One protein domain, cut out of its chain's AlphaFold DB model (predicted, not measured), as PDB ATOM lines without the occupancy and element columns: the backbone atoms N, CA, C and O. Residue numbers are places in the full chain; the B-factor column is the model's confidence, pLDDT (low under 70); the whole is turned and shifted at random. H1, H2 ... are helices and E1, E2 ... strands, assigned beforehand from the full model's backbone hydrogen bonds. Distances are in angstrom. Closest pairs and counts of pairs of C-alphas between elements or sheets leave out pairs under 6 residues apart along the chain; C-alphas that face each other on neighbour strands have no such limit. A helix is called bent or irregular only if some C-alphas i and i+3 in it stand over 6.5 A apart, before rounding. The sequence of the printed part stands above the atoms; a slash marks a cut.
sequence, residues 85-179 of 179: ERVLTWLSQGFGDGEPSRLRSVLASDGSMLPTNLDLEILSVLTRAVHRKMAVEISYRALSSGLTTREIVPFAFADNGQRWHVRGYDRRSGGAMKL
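What this domain is: This is residues 85 to 179 of the 179 residues of an uncharacterized protein of Advenella kashmirensis W13003 (UniProt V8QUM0). A strongly twisted sheet of four strands, E1 to E4, has the helix H3 across it, over the long, bent strand E2, and a small helical part, H1 and H2, at one end of the longest axis. The tight turn between E1 and E2 lies at the other end of that axis. The printed part has 95 residues, with three named helices followed by four named strands: H1 H2 H3 E1 E2 E3 E4. The sheet order is E1 - E2 - E3 - E4, all antiparallel, and the class is mixed, helices and strands. The whole is compact, with a radius of gyration of the C-alphas of 13.6 A and spans of 41 by 27 by 21 A.

Where its parts are: H1, residues 85 to 92, begins with C-alpha 85 at (198.628, 253.380, 255.180) and is 10.4 A long. H2 is residues 102 to 105. H3, residues 120 to 132, is 17.9 A long and begins with C-alpha 120 at (199.455, 255.228, 265.372). E1 is residues 136 to 142, 17.5 A. E2, residues 146 to 159, measures 24.1 A and bends by 111 degrees at residue 155. E3 is residues 164 to 170, 18.0 A. E4, residues 176 to 178, ends with C-alpha 178 at (203.231, 273.708, 262.360).

How they stand to each other: The sheet is a meander, each strand the antiparallel neighbour of the one before, and each successive pair is a hairpin. E2 pairs with E1 over residues 146 to 152, with N 138 and O 150 at 2.8 A, within hydrogen-bond range. It pairs with E3 over residues 152 to 159, with N 158 and O 165 at 2.8 A. Between E3 and E4, N 177 and O 168 are 2.8 A apart. H3 is on the sheet at a height of 8.7 A, over E2, and runs across the strands, at 67 degrees to E2 on the local plane. Their closest C-alphas, of Val 130 and Phe 155, are 5.4 A apart. H2 only grazes the sheet; it is close to H3 but not clearly touching, the closest C-alphas, of Leu 103 and Thr 127, being 7.8 A apart. H1 touches H2, with the C-alphas of Ser 92 and Arg 104 closest at 4.6 A. H1 is not on the sheet, but H1 and H3 are near each other. In H1 and H3 every O i to N i+4 pair is within hydrogen-bond range; H2 is too short for such a pair.

The domain as a whole: The two C-alphas farthest apart, of Gly 98 and Ser 145, are 43.8 A apart. The printed part has no cut and ends at the chain's last residue, 179. The link from H2 to H3, 14 residues, is long. The mean pLDDT of the printed part is 72.9, and residues 93 to 117, 158 to 163 and 178 to 179 are under 70.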
ATOM      1  N   GLU A  85     199.192 252.977 256.467       77.56
ATOM      2  CA  GLU A  85     198.628 253.380 255.180       77.56
ATOM      3  C   GLU A  85     197.112 253.170 255.097       77.56
ATOM      4  O   GLU A  85     196.372 254.029 254.606       77.56
ATOM      5  N   ARG A  86     196.629 252.044 255.639       82.19
ATOM      6  CA  ARG A  86     195.200 251.727 255.701       82.19
ATOM      7  C   ARG A  86     194.474 252.692 256.631       82.19
ATOM      8  O   ARG A  86     193.394 253.164 256.285       82.19
ATOM      9  N   VAL A  87     195.069 252.999 257.784       84.56
ATOM     10  CA  VAL A  87     194.503 253.959 258.742       84.56
ATOM     11  C   VAL A  87     194.424 255.351 258.120       84.56
ATOM     12  O   VAL A  87     193.375 255.986 258.173       84.56
ATOM     13  N   LEU A  88     195.499 255.808 257.478       78.19
ATOM     14  CA  LEU A  88     195.556 257.120 256.834       78.19
ATOM     15  C   LEU A  88     194.539 257.246 255.699       78.19
ATOM     16  O   LEU A  88     193.840 258.254 255.620       78.19
ATOM     17  N   THR A  89     194.399 256.206 254.874       77.12
ATOM     18  CA  THR A  89     193.376 256.149 253.820       77.12
ATOM     19  C   THR A  89     191.967 256.215 254.407       77.12
ATOM     20  O   THR A  89     191.115 256.953 253.916       77.12
ATOM     21  N   TRP A  90     191.710 255.472 255.484       80.38
ATOM     22  CA  TRP A  90     190.410 255.482 256.152       80.38
ATOM     23  C   TRP A  90     190.073 256.852 256.759       80.38
ATOM     24  O   TRP A  90     188.949 257.337 256.615       80.38
ATOM     25  N   LEU A  91     191.053 257.513 257.379       78.25
ATOM     26  CA  LEU A  91     190.886 258.859 257.921       78.25
ATOM     27  C   LEU A  91     190.676 259.904 256.810       78.25
ATOM     28  O   LEU A  91     189.825 260.784 256.958       78.25
ATOM     29  N   SER A  92     191.412 259.818 255.694       70.81
ATOM     30  CA  SER A  92     191.355 260.807 254.605       70.81
ATOM     31  C   SER A  92     190.082 260.698 253.772       70.81
ATOM     32  O   SER A  92     189.542 261.710 253.331       70.81
ATOM     33  N   GLN A  93     189.540 259.491 253.612       68.12
ATOM     34  CA  GLN A  93     188.246 259.264 252.963       68.12
ATOM     35  C   GLN A  93     187.057 259.597 253.862       68.12
ATOM     36  O   GLN A  93     185.911 259.537 253.416       68.12
ATOM     37  N   GLY A  94     187.314 259.982 255.111       61.62
ATOM     38  CA  GLY A  94     186.266 260.458 255.978       61.62
ATOM     39  C   GLY A  94     185.469 259.377 256.670       61.62
ATOM     40  O   GLY A  94     184.249 259.497 256.775       61.62
ATOM     41  N   PHE A  95     186.151 258.312 257.086       62.34
ATOM     42  CA  PHE A  95     185.592 257.126 257.738       62.34
ATOM     43  C   PHE A  95     184.708 256.247 256.835       62.34
ATOM     44  O   PHE A  95     184.617 255.041 257.062       62.34
ATOM     45  N   GLY A  96     184.181 256.813 255.742       54.09
ATOM     46  CA  GLY A  96     183.359 256.132 254.744       54.09
ATOM     47  C   GLY A  96     181.872 256.056 255.107       54.09
ATOM     48  O   GLY A  96     181.118 255.368 254.423       54.09
ATOM     49  N   ASP A  97     181.447 256.772 256.147       56.56
ATOM     50  CA  ASP A  97     180.129 256.607 256.777       56.56
ATOM     51  C   ASP A  97     179.159 257.746 256.406       56.56
ATOM     52  O   ASP A  97     178.166 257.976 257.080       56.56
ATOM     53  N   GLY A  98     179.467 258.526 255.363       48.62
ATOM     54  CA  GLY A  98     178.660 259.688 254.960       48.62
ATOM     55  C   GLY A  98     178.793 260.914 255.874       48.62
ATOM     56  O   GLY A  98     178.309 261.986 255.515       48.62
ATOM     57  N   GLU A  99     179.506 260.798 256.997       49.47
ATOM     58  CA  GLU A  99     179.819 261.928 257.866       49.47
ATOM     59  C   GLU A  99     180.641 262.991 257.111       49.47
ATOM     60  O   GLU A  99     181.630 262.644 256.443       49.47
ATOM     61  N   PRO A 100     180.304 264.296 257.229       45.69
ATOM     62  CA  PRO A 100     181.139 265.398 256.761       45.69
ATOM     63  C   PRO A 100     182.393 265.475 257.638       45.69
ATOM     64  O   PRO A 100     182.579 266.330 258.504       45.69
ATOM     65  N   SER A 101     183.274 264.516 257.420       49.56
ATOM     66  CA  SER A 101     184.534 264.351 258.107       49.56
ATOM     67  C   SER A 101     185.417 265.550 257.796       49.56
ATOM     68  O   SER A 101     186.037 265.674 256.741       49.56
ATOM     69  N   ARG A 102     185.542 266.452 258.770       50.28
ATOM     70  CA  ARG A 102     186.576 267.495 258.720       50.28
ATOM     71  C   ARG A 102     187.966 266.874 258.557       50.28
ATOM     72  O   ARG A 102     188.814 267.494 257.930       50.28
ATOM     73  N   LEU A 103     188.146 265.621 259.001       51.34
ATOM     74  CA  LEU A 103     189.325 264.782 258.755       51.34
ATOM     75  C   LEU A 103     189.704 264.631 257.267       51.34
ATOM     76  O   LEU A 103     190.888 264.573 256.951       51.34
ATOM     77  N   ARG A 104     188.736 264.697 256.345       49.38
ATOM     78  CA  ARG A 104     188.978 264.706 254.895       49.38
ATOM     79  C   ARG A 104     189.666 265.987 254.412       49.38
ATOM     80  O   ARG A 104     190.570 265.924 253.591       49.38
ATOM     81  N   SER A 105     189.297 267.147 254.964       46.91
ATOM     82  CA  SER A 105     189.981 268.432 254.697       46.91
ATOM     83  C   SER A 105     191.341 268.537 255.396       46.91
ATOM     84  O   SER A 105     192.193 269.327 255.013       46.91
ATOM     85  N   VAL A 106     191.495 267.762 256.459       49.38
ATOM     86  CA  VAL A 106     192.619 267.694 257.394       49.38
ATOM     87  C   VAL A 106     193.686 266.705 256.919       49.38
ATOM     88  O   VAL A 106     194.730 266.639 257.538       49.38
ATOM     89  N   LEU A 107     193.444 265.919 255.867       51.72
ATOM     90  CA  LEU A 107     194.395 264.945 255.311       51.72
ATOM     91  C   LEU A 107     194.541 265.080 253.796       51.72
ATOM     92  O   LEU A 107     194.953 264.123 253.144       51.72
ATOM     93  N   ALA A 108     194.176 266.236 253.232       45.34
ATOM     94  CA  ALA A 108     194.408 266.532 251.825       45.34
ATOM     95  C   ALA A 108     195.903 266.320 251.533       45.34
ATOM     96  O   ALA A 108     196.748 267.078 252.007       45.34
ATOM     97  N   SER A 109     196.206 265.205 250.871       48.09
ATOM     98  CA  SER A 109     197.558 264.766 250.564       48.09
ATOM     99  C   SER A 109     197.780 264.951 249.078       48.09
ATOM    100  O   SER A 109     197.049 264.406 248.245       48.09
ATOM    101  N   ASP A 110     198.821 265.709 248.772       42.38
ATOM    102  CA  ASP A 110     199.321 265.958 247.434       42.38
ATOM    103  C   ASP A 110     200.201 264.759 247.036       42.38
ATOM    104  O   ASP A 110     201.416 264.859 246.917       42.38
ATOM    105  N   GLY A 111     199.592 263.574 246.922       43.25
ATOM    106  CA  GLY A 111     200.144 262.421 246.201       43.25
ATOM    107  C   GLY A 111     201.491 261.840 246.654       43.25
ATOM    108  O   GLY A 111     202.099 261.122 245.863       43.25
ATOM    109  N   SER A 112     201.975 262.104 247.870       45.09
ATOM    110  CA  SER A 112     203.286 261.593 248.295       45.09
ATOM    111  C   SER A 112     203.215 260.386 249.231       45.09
ATOM    112  O   SER A 112     202.232 260.163 249.935       45.09
ATOM    113  N   MET A 113     204.290 259.594 249.201       49.03
ATOM    114  CA  MET A 113     204.450 258.353 249.951       49.03
ATOM    115  C   MET A 113     204.314 258.581 251.457       49.03
ATOM    116  O   MET A 113     205.012 259.403 252.048       49.03
ATOM    117  N   LEU A 114     203.413 257.811 252.067       52.97
ATOM    118  CA  LEU A 114     203.139 257.845 253.498       52.97
ATOM    119  C   LEU A 114     204.418 257.433 254.251       52.97
ATOM    120  O   LEU A 114     205.057 256.449 253.873       52.97
ATOM    121  N   PRO A 115     204.836 258.167 255.295       54.28
ATOM    122  CA  PRO A 115     206.073 257.873 255.998       54.28
ATOM    123  C   PRO A 115     205.990 256.492 256.648       54.28
ATOM    124  O   PRO A 115     205.033 256.169 257.350       54.28
ATOM    125  N   THR A 116     207.047 255.703 256.466       54.38
ATOM    126  CA  THR A 116     207.148 254.298 256.889       54.38
ATOM    127  C   THR A 116     207.055 254.094 258.412       54.38
ATOM    128  O   THR A 116     206.849 252.973 258.858       54.38
ATOM    129  N   ASN A 117     207.162 255.159 259.219       64.62
ATOM    130  CA  ASN A 117     207.196 255.104 260.687       64.62
ATOM    131  C   ASN A 117     206.185 256.062 261.345       64.62
ATOM    132  O   ASN A 117     206.547 256.843 262.227       64.62
ATOM    133  N   LEU A 118     204.924 256.061 260.904       75.06
ATOM    134  CA  LEU A 118     203.885 256.818 261.603       75.06
ATOM    135  C   LEU A 118     203.453 256.090 262.883       75.06
ATOM    136  O   LEU A 118     202.901 254.992 262.828       75.06
ATOM    137  N   ASP A 119     203.647 256.738 264.030       84.81
ATOM    138  CA  ASP A 119     203.143 256.242 265.308       84.81
ATOM    139  C   ASP A 119     201.614 256.407 265.377       84.81
ATOM    140  O   ASP A 119     201.070 257.516 265.475       84.81
ATOM    141  N   LEU A 120     200.912 255.274 265.323       87.50
ATOM    142  CA  LEU A 120     199.455 255.228 265.372       87.50
ATOM    143  C   LEU A 120     198.881 255.677 266.719       87.50
ATOM    144  O   LEU A 120     197.739 256.135 266.746       87.50
ATOM    145  N   GLU A 121     199.632 255.596 267.819       89.12
ATOM    146  CA  GLU A 121     199.166 256.113 269.106       89.12
ATOM    147  C   GLU A 121     199.162 257.639 269.113       89.12
ATOM    148  O   GLU A 121     198.140 258.232 269.476       89.12
ATOM    149  N   ILE A 122     200.226 258.273 268.610       88.44
ATOM    150  CA  ILE A 122     200.277 259.733 268.423       88.44
ATOM    151  C   ILE A 122     199.143 260.180 267.494       88.44
ATOM    152  O   ILE A 122     198.385 261.097 267.828       88.44
ATOM    153  N   LEU A 123     198.966 259.496 266.358       88.06
ATOM    154  CA  LEU A 123     197.873 259.778 265.429       88.06
ATOM    155  C   LEU A 123     196.504 259.644 266.111       88.06
ATOM    156  O   LEU A 123     195.633 260.493 265.912       88.06
ATOM    157  N   SER A 124     196.309 258.618 266.946       91.38
ATOM    158  CA  SER A 124     195.058 258.397 267.681       91.38
ATOM    159  C   SER A 124     194.732 259.543 268.639       91.38
ATOM    160  O   SER A 124     193.587 259.979 268.716       91.38
ATOM    161  N   VAL A 125     195.729 260.080 269.347       91.62
ATOM    162  CA  VAL A 125     195.538 261.210 270.265       91.62
ATOM    163  C   VAL A 125     195.124 262.454 269.488       91.62
ATOM    164  O   VAL A 125     194.138 263.105 269.831       91.62
ATOM    165  N   LEU A 126     195.847 262.755 268.412       88.81
ATOM    166  CA  LEU A 126     195.640 263.963 267.625       88.81
ATOM    167  C   LEU A 126     194.306 263.947 266.868       88.81
ATOM    168  O   LEU A 126     193.584 264.938 266.876       88.81
ATOM    169  N   THR A 127     193.939 262.822 266.253       88.50
ATOM    170  CA  THR A 127     192.654 262.672 265.542       88.50
ATOM    171  C   THR A 127     191.462 262.811 266.489       88.50
ATOM    172  O   THR A 127     190.534 263.567 266.185       88.50
ATOM    173  N   ARG A 128     191.523 262.204 267.684       91.25
ATOM    174  CA  ARG A 128     190.508 262.396 268.735       91.25
ATOM    175  C   ARG A 128     190.434 263.848 269.205       91.25
ATOM    176  O   ARG A 128     189.337 264.367 269.405       91.25
ATOM    177  N   ALA A 129     191.576 264.515 269.366       90.31
ATOM    178  CA  ALA A 129     191.630 265.919 269.761       90.31
ATOM    179  C   ALA A 129     190.997 266.842 268.710       90.31
ATOM    180  O   ALA A 129     190.185 267.695 269.067       90.31
ATOM    181  N   VAL A 130     191.280 266.614 267.422       85.81
ATOM    182  CA  VAL A 130     190.630 267.324 266.307       85.81
ATOM    183  C   VAL A 130     189.119 267.080 266.320       85.81
ATOM    184  O   VAL A 130     188.345 268.035 266.241       85.81
ATOM    185  N   HIS A 131     188.686 265.821 266.460       84.75
ATOM    186  CA  HIS A 131     187.266 265.451 266.470       84.75
ATOM    187  C   HIS A 131     186.501 266.110 267.628       84.75
ATOM    188  O   HIS A 131     185.443 266.703 267.424       84.75
ATOM    189  N   ARG A 132     187.069 266.076 268.841       85.56
ATOM    190  CA  ARG A 132     186.455 266.630 270.059       85.56
ATOM    191  C   ARG A 132     186.743 268.116 270.286       85.56
ATOM    192  O   ARG A 132     186.242 268.676 271.258       85.56
ATOM    193  N   LYS A 133     187.529 268.760 269.414       84.50
ATOM    194  CA  LYS A 133     188.011 270.148 269.569       84.50
ATOM    195  C   LYS A 133     188.712 270.380 270.913       84.50
ATOM    196  O   LYS A 133     188.498 271.398 271.567       84.50
ATOM    197  N   MET A 134     189.528 269.417 271.332       87.94
ATOM    198  CA  MET A 134     190.273 269.487 272.587       87.94
ATOM    199  C   MET A 134     191.722 269.889 272.347       87.94
ATOM    200  O   MET A 134     192.299 269.592 271.299       87.94
ATOM    201  N   ALA A 135     192.309 270.550 273.339       90.81
ATOM    202  CA  ALA A 135     193.736 270.806 273.355       90.81
ATOM    203  C   ALA A 135     194.514 269.528 273.704       90.81
ATOM    204  O   ALA A 135     194.006 268.648 274.403       90.81
ATOM    205  N   VAL A 136     195.748 269.435 273.219       90.94
ATOM    206  CA  VAL A 136     196.705 268.389 273.581       90.94
ATOM    207  C   VAL A 136     198.010 269.020 274.020       90.94
ATOM    208  O   VAL A 136     198.473 270.004 273.438       90.94
ATOM    209  N   GLU A 137     198.612 268.429 275.041       91.44
ATOM    210  CA  GLU A 137     199.976 268.741 275.425       91.44
ATOM    211  C   GLU A 137     200.944 267.921 274.569       91.44
ATOM    212  O   GLU A 137     200.771 266.716 274.383       91.44
ATOM    213  N   ILE A 138     201.965 268.583 274.041       87.31
ATOM    214  CA  ILE A 138     203.016 267.957 273.255       87.31
ATOM    215  C   ILE A 138     204.386 268.308 273.822       87.31
ATOM    216  O   ILE A 138     204.661 269.447 274.205       87.31
ATOM    217  N   SER A 139     205.276 267.321 273.806       85.56
ATOM    218  CA  SER A 139     206.709 267.551 273.947       85.56
ATOM    219  C   SER A 139     207.289 267.835 272.567       85.56
ATOM    220  O   SER A 139     207.268 266.983 271.684       85.56
ATOM    221  N   TYR A 140     207.793 269.046 272.374       79.81
ATOM    222  CA  TYR A 140     208.337 269.527 271.112       79.81
ATOM    223  C   TYR A 140     209.810 269.889 271.285       79.81
ATOM    224  O   TYR A 140     210.186 270.558 272.245       79.81
ATOM    225  N   ARG A 141     210.666 269.474 270.350       81.62
ATOM    226  CA  ARG A 141     212.079 269.861 270.345       81.62
ATOM    227  C   ARG A 141     212.329 270.875 269.239       81.62
ATOM    228  O   ARG A 141     212.441 270.511 268.072       81.62
ATOM    229  N   ALA A 142     212.431 272.143 269.618       74.06
ATOM    230  CA  ALA A 142     212.784 273.203 268.690       74.06
ATOM    231  C   ALA A 142     214.295 273.194 268.432       74.06
ATOM    232  O   ALA A 142     215.085 273.024 269.361       74.06
ATOM    233  N   LEU A 143     214.701 273.484 267.195       75.44
ATOM    234  CA  LEU A 143     216.119 273.669 266.855       75.44
ATOM    235  C   LEU A 143     216.753 274.835 267.633       75.44
ATOM    236  O   LEU A 143     217.930 274.784 267.964       75.44
ATOM    237  N   SER A 144     215.967 275.871 267.940       76.75
ATOM    238  CA  SER A 144     216.441 277.101 268.584       76.75
ATOM    239  C   SER A 144     216.450 277.064 270.113       76.75
ATOM    240  O   SER A 144     217.246 277.764 270.725       76.75
ATOM    241  N   SER A 145     215.551 276.302 270.740       75.50
ATOM    242  CA  SER A 145     215.312 276.358 272.196       75.50
ATOM    243  C   SER A 145     215.357 274.998 272.892       75.50
ATOM    244  O   SER A 145     215.143 274.918 274.099       75.50
ATOM    245  N   GLY A 146     215.671 273.926 272.161       84.75
ATOM    246  CA  GLY A 146     215.732 272.582 272.721       84.75
ATOM    247  C   GLY A 146     214.346 272.007 273.021       84.75
ATOM    248  O   GLY A 146     213.364 272.315 272.343       84.75
ATOM    249  N   LEU A 147     214.278 271.100 273.999       85.94
ATOM    250  CA  LEU A 147     213.036 270.425 274.376       85.94
ATOM    251  C   LEU A 147     212.140 271.368 275.188       85.94
ATOM    252  O   LEU A 147     212.557 271.921 276.201       85.94
ATOM    253  N   THR A 148     210.898 271.528 274.755       85.31
ATOM    254  CA  THR A 148     209.888 272.358 275.406       85.31
ATOM    255  C   THR A 148     208.527 271.678 275.337       85.31
ATOM    256  O   THR A 148     208.268 270.864 274.453       85.31
ATOM    257  N   THR A 149     207.633 272.044 276.247       87.94
ATOM    258  CA  THR A 149     206.241 271.593 276.226       87.94
ATOM    259  C   THR A 149     205.356 272.691 275.638       87.94
ATOM    260  O   THR A 149     205.578 273.892 275.866       87.94
ATOM    261  N   ARG A 150     204.372 272.298 274.829       86.38
ATOM    262  CA  ARG A 150     203.369 273.196 274.244       86.38
ATOM    263  C   ARG A 150     201.988 272.587 274.384       86.38
ATOM    264  O   ARG A 150     201.825 271.386 274.223       86.38
ATOM    265  N   GLU A 151     201.004 273.437 274.626       90.81
ATOM    266  CA  GLU A 151     199.604 273.051 274.571       90.81
ATOM    267  C   GLU A 151     199.015 273.590 273.269       90.81
ATOM    268  O   GLU A 151     199.018 274.801 273.027       90.81
ATOM    269  N   ILE A 152     198.543 272.691 272.410       89.25
ATOM    270  CA  ILE A 152     198.022 273.048 271.092       89.25
ATOM    271  C   ILE A 152     196.574 272.616 270.931       89.25
ATOM    272  O   ILE A 152     196.167 271.583 271.452       89.25
ATOM    273  N   VAL A 153     195.812 273.358 270.134       87.44
ATOM    274  CA  VAL A 153     194.517 272.904 269.611       87.44
ATOM    275  C   VAL A 153     194.728 272.468 268.159       87.44
ATOM    276  O   VAL A 153     194.829 273.337 267.285       87.44
ATOM    277  N   PRO A 154     194.868 271.158 267.878       85.25
ATOM    278  CA  PRO A 154     195.094 270.671 266.526       85.25
ATOM    279  C   PRO A 154     193.819 270.829 265.699       85.25
ATOM    280  O   PRO A 154     192.711 270.594 266.185       85.25
ATOM    281  N   PHE A 155     193.970 271.216 264.436       78.50
ATOM    282  CA  PHE A 155     192.833 271.373 263.530       78.50
ATOM    283  C   PHE A 155     193.063 270.819 262.128       78.50
ATOM    284  O   PHE A 155     192.088 270.736 261.393       78.50
ATOM    285  N   ALA A 156     194.299 270.482 261.736       70.69
ATOM    286  CA  ALA A 156     194.602 269.823 260.466       70.69
ATOM    287  C   ALA A 156     195.884 268.986 260.554       70.69
ATOM    288  O   ALA A 156     196.784 269.318 261.318       70.69
ATOM    289  N   PHE A 157     195.984 267.934 259.748       73.50
ATOM    290  CA  PHE A 157     197.247 267.304 259.393       73.50
ATOM    291  C   PHE A 157     197.600 267.752 257.971       73.50
ATOM    292  O   PHE A 157     196.777 268.298 257.235       73.50
ATOM    293  N   ALA A 158     198.851 267.602 257.589       67.00
ATOM    294  CA  ALA A 158     199.265 267.815 256.219       67.00
ATOM    295  C   ALA A 158     200.529 267.012 255.949       67.00
ATOM    296  O   ALA A 158     201.350 266.782 256.842       67.00
ATOM    297  N   ASP A 159     200.684 266.613 254.699       65.06
ATOM    298  CA  ASP A 159     201.861 265.930 254.200       65.06
ATOM    299  C   ASP A 159     202.520 266.836 253.161       65.06
ATOM    300  O   ASP A 159     201.852 267.365 252.281       65.06
ATOM    301  N   ASN A 160     203.820 267.082 253.302       62.59
ATOM    302  CA  ASN A 160     204.595 267.822 252.301       62.59
ATOM    303  C   ASN A 160     205.448 266.895 251.422       62.59
ATOM    304  O   ASN A 160     206.394 267.347 250.779       62.59
ATOM    305  N   GLY A 161     205.173 265.598 251.488       58.44
ATOM    306  CA  GLY A 161     205.828 264.534 250.760       58.44
ATOM    307  C   GLY A 161     207.159 264.047 251.297       58.44
ATOM    308  O   GLY A 161     207.714 263.100 250.749       58.44
ATOM    309  N   GLN A 162     207.631 264.630 252.393       61.78
ATOM    310  CA  GLN A 162     208.769 264.115 253.159       61.78
ATOM    311  C   GLN A 162     208.396 263.831 254.612       61.78
ATOM    312  O   GLN A 162     208.961 262.937 255.238       61.78
ATOM    313  N   ARG A 163     207.478 264.624 255.174       66.25
ATOM    314  CA  ARG A 163     207.051 264.510 256.562       66.25
ATOM    315  C   ARG A 163     205.606 264.937 256.741       66.25
ATOM    316  O   ARG A 163     205.125 265.931 256.188       66.25
ATOM    317  N   TRP A 164     204.976 264.231 257.658       72.69
ATOM    318  CA  TRP A 164     203.690 264.608 258.198       72.69
ATOM    319  C   TRP A 164     203.862 265.722 259.213       72.69
ATOM    320  O   TRP A 164     204.843 265.756 259.954       72.69
ATOM    321  N   HIS A 165     202.915 266.647 259.212       75.75
ATOM    322  CA  HIS A 165     202.871 267.724 260.179       75.75
ATOM    323  C   HIS A 165     201.452 267.988 260.652       75.75
ATOM    324  O   HIS A 165     200.481 267.823 259.912       75.75
ATOM    325  N   VAL A 166     201.346 268.438 261.893       78.62
ATOM    326  CA  VAL A 166     200.093 268.873 262.501       78.62
ATOM    327  C   VAL A 166     200.046 270.389 262.452       78.62
ATOM    328  O   VAL A 166     201.004 271.076 262.814       78.62
ATOM    329  N   ARG A 167     198.912 270.930 262.020       81.44
ATOM    330  CA  ARG A 167     198.578 272.341 262.168       81.44
ATOM    331  C   ARG A 167     197.673 272.503 263.378       81.44
ATOM    332  O   ARG A 167     196.658 271.813 263.513       81.44
ATOM    333  N   GLY A 168     198.040 273.433 264.245       83.56
ATOM    334  CA  GLY A 168     197.278 273.754 265.440       83.56
ATOM    335  C   GLY A 168     197.494 275.191 265.880       83.56
ATOM    336  O   GLY A 168     198.387 275.875 265.381       83.56
ATOM    337  N   TYR A 169     196.673 275.649 266.814       82.88
ATOM    338  CA  TYR A 169     196.898 276.915 267.509       82.88
ATOM    339  C   TYR A 169     197.655 276.649 268.803       82.88
ATOM    340  O   TYR A 169     197.210 275.830 269.606       82.88
ATOM    341  N   ASP A 170     198.785 277.323 269.000       85.38
ATOM    342  CA  ASP A 170     199.517 277.281 270.266       85.38
ATOM    343  C   ASP A 170     198.813 278.188 271.279       85.38
ATOM    344  O   ASP A 170     198.710 279.401 271.079       85.38
ATOM    345  N   ARG A 171     198.338 277.611 272.386       85.06
ATOM    346  CA  ARG A 171     197.642 278.372 273.432       85.06
ATOM    347  C   ARG A 171     198.554 279.377 274.133       85.06
ATOM    348  O   ARG A 171     198.051 280.344 274.698       85.06
ATOM    349  N   ARG A 172     199.876 279.175 274.096       79.19
ATOM    350  CA  ARG A 172     200.849 280.056 274.755       79.19
ATOM    351  C   ARG A 172     201.182 281.295 273.928       79.19
ATOM    352  O   ARG A 172     201.354 282.365 274.499       79.19
ATOM    353  N   SER A 173     201.316 281.148 272.611       75.00
ATOM    354  CA  SER A 173     201.676 282.254 271.712       75.00
ATOM    355  C   SER A 173     200.481 282.868 270.978       75.00
ATOM    356  O   SER A 173     200.620 283.938 270.391       75.00
ATOM    357  N   GLY A 174     199.311 282.217 270.996       72.69
ATOM    358  CA  GLY A 174     198.105 282.663 270.288       72.69
ATOM    359  C   GLY A 174     198.191 282.540 268.760       72.69
ATOM    360  O   GLY A 174     197.232 282.867 268.063       72.69
ATOM    361  N   GLY A 175     199.326 282.073 268.232       74.88
ATOM    362  CA  GLY A 175     199.597 281.941 266.805       74.88
ATOM    363  C   GLY A 175     199.349 280.533 266.268       74.88
ATOM    364  O   GLY A 175     199.318 279.544 267.005       74.88
ATOM    365  N   ALA A 176     199.201 280.437 264.946       74.81
ATOM    366  CA  ALA A 176     199.199 279.154 264.257       74.81
ATOM    367  C   ALA A 176     200.611 278.546 264.273       74.81
ATOM    368  O   ALA A 176     201.590 279.216 263.947       74.81
ATOM    369  N   MET A 177     200.703 277.261 264.606       71.25
ATOM    370  CA  MET A 177     201.946 276.501 264.653       71.25
ATOM    371  C   MET A 177     201.863 275.280 263.728       71.25
ATOM    372  O   MET A 177     200.798 274.685 263.540       71.25
ATOM    373  N   LYS A 178     203.009 274.928 263.139       66.31
ATOM    374  CA  LYS A 178     203.231 273.708 262.360       66.31
ATOM    375  C   LYS A 178     204.254 272.859 263.107       66.31
ATOM    376  O   LYS A 178     205.344 273.350 263.392       66.31
ATOM    377  N   LEU A 179     203.877 271.626 263.413       65.88
ATOM    378  CA  LEU A 179     204.667 270.671 264.187       65.88
ATOM    379  C   LEU A 179     204.962 269.437 263.361       65.88
ATOM    380  O   LEU A 179     203.994 268.943 262.742       65.88
TER     381      LEU A 179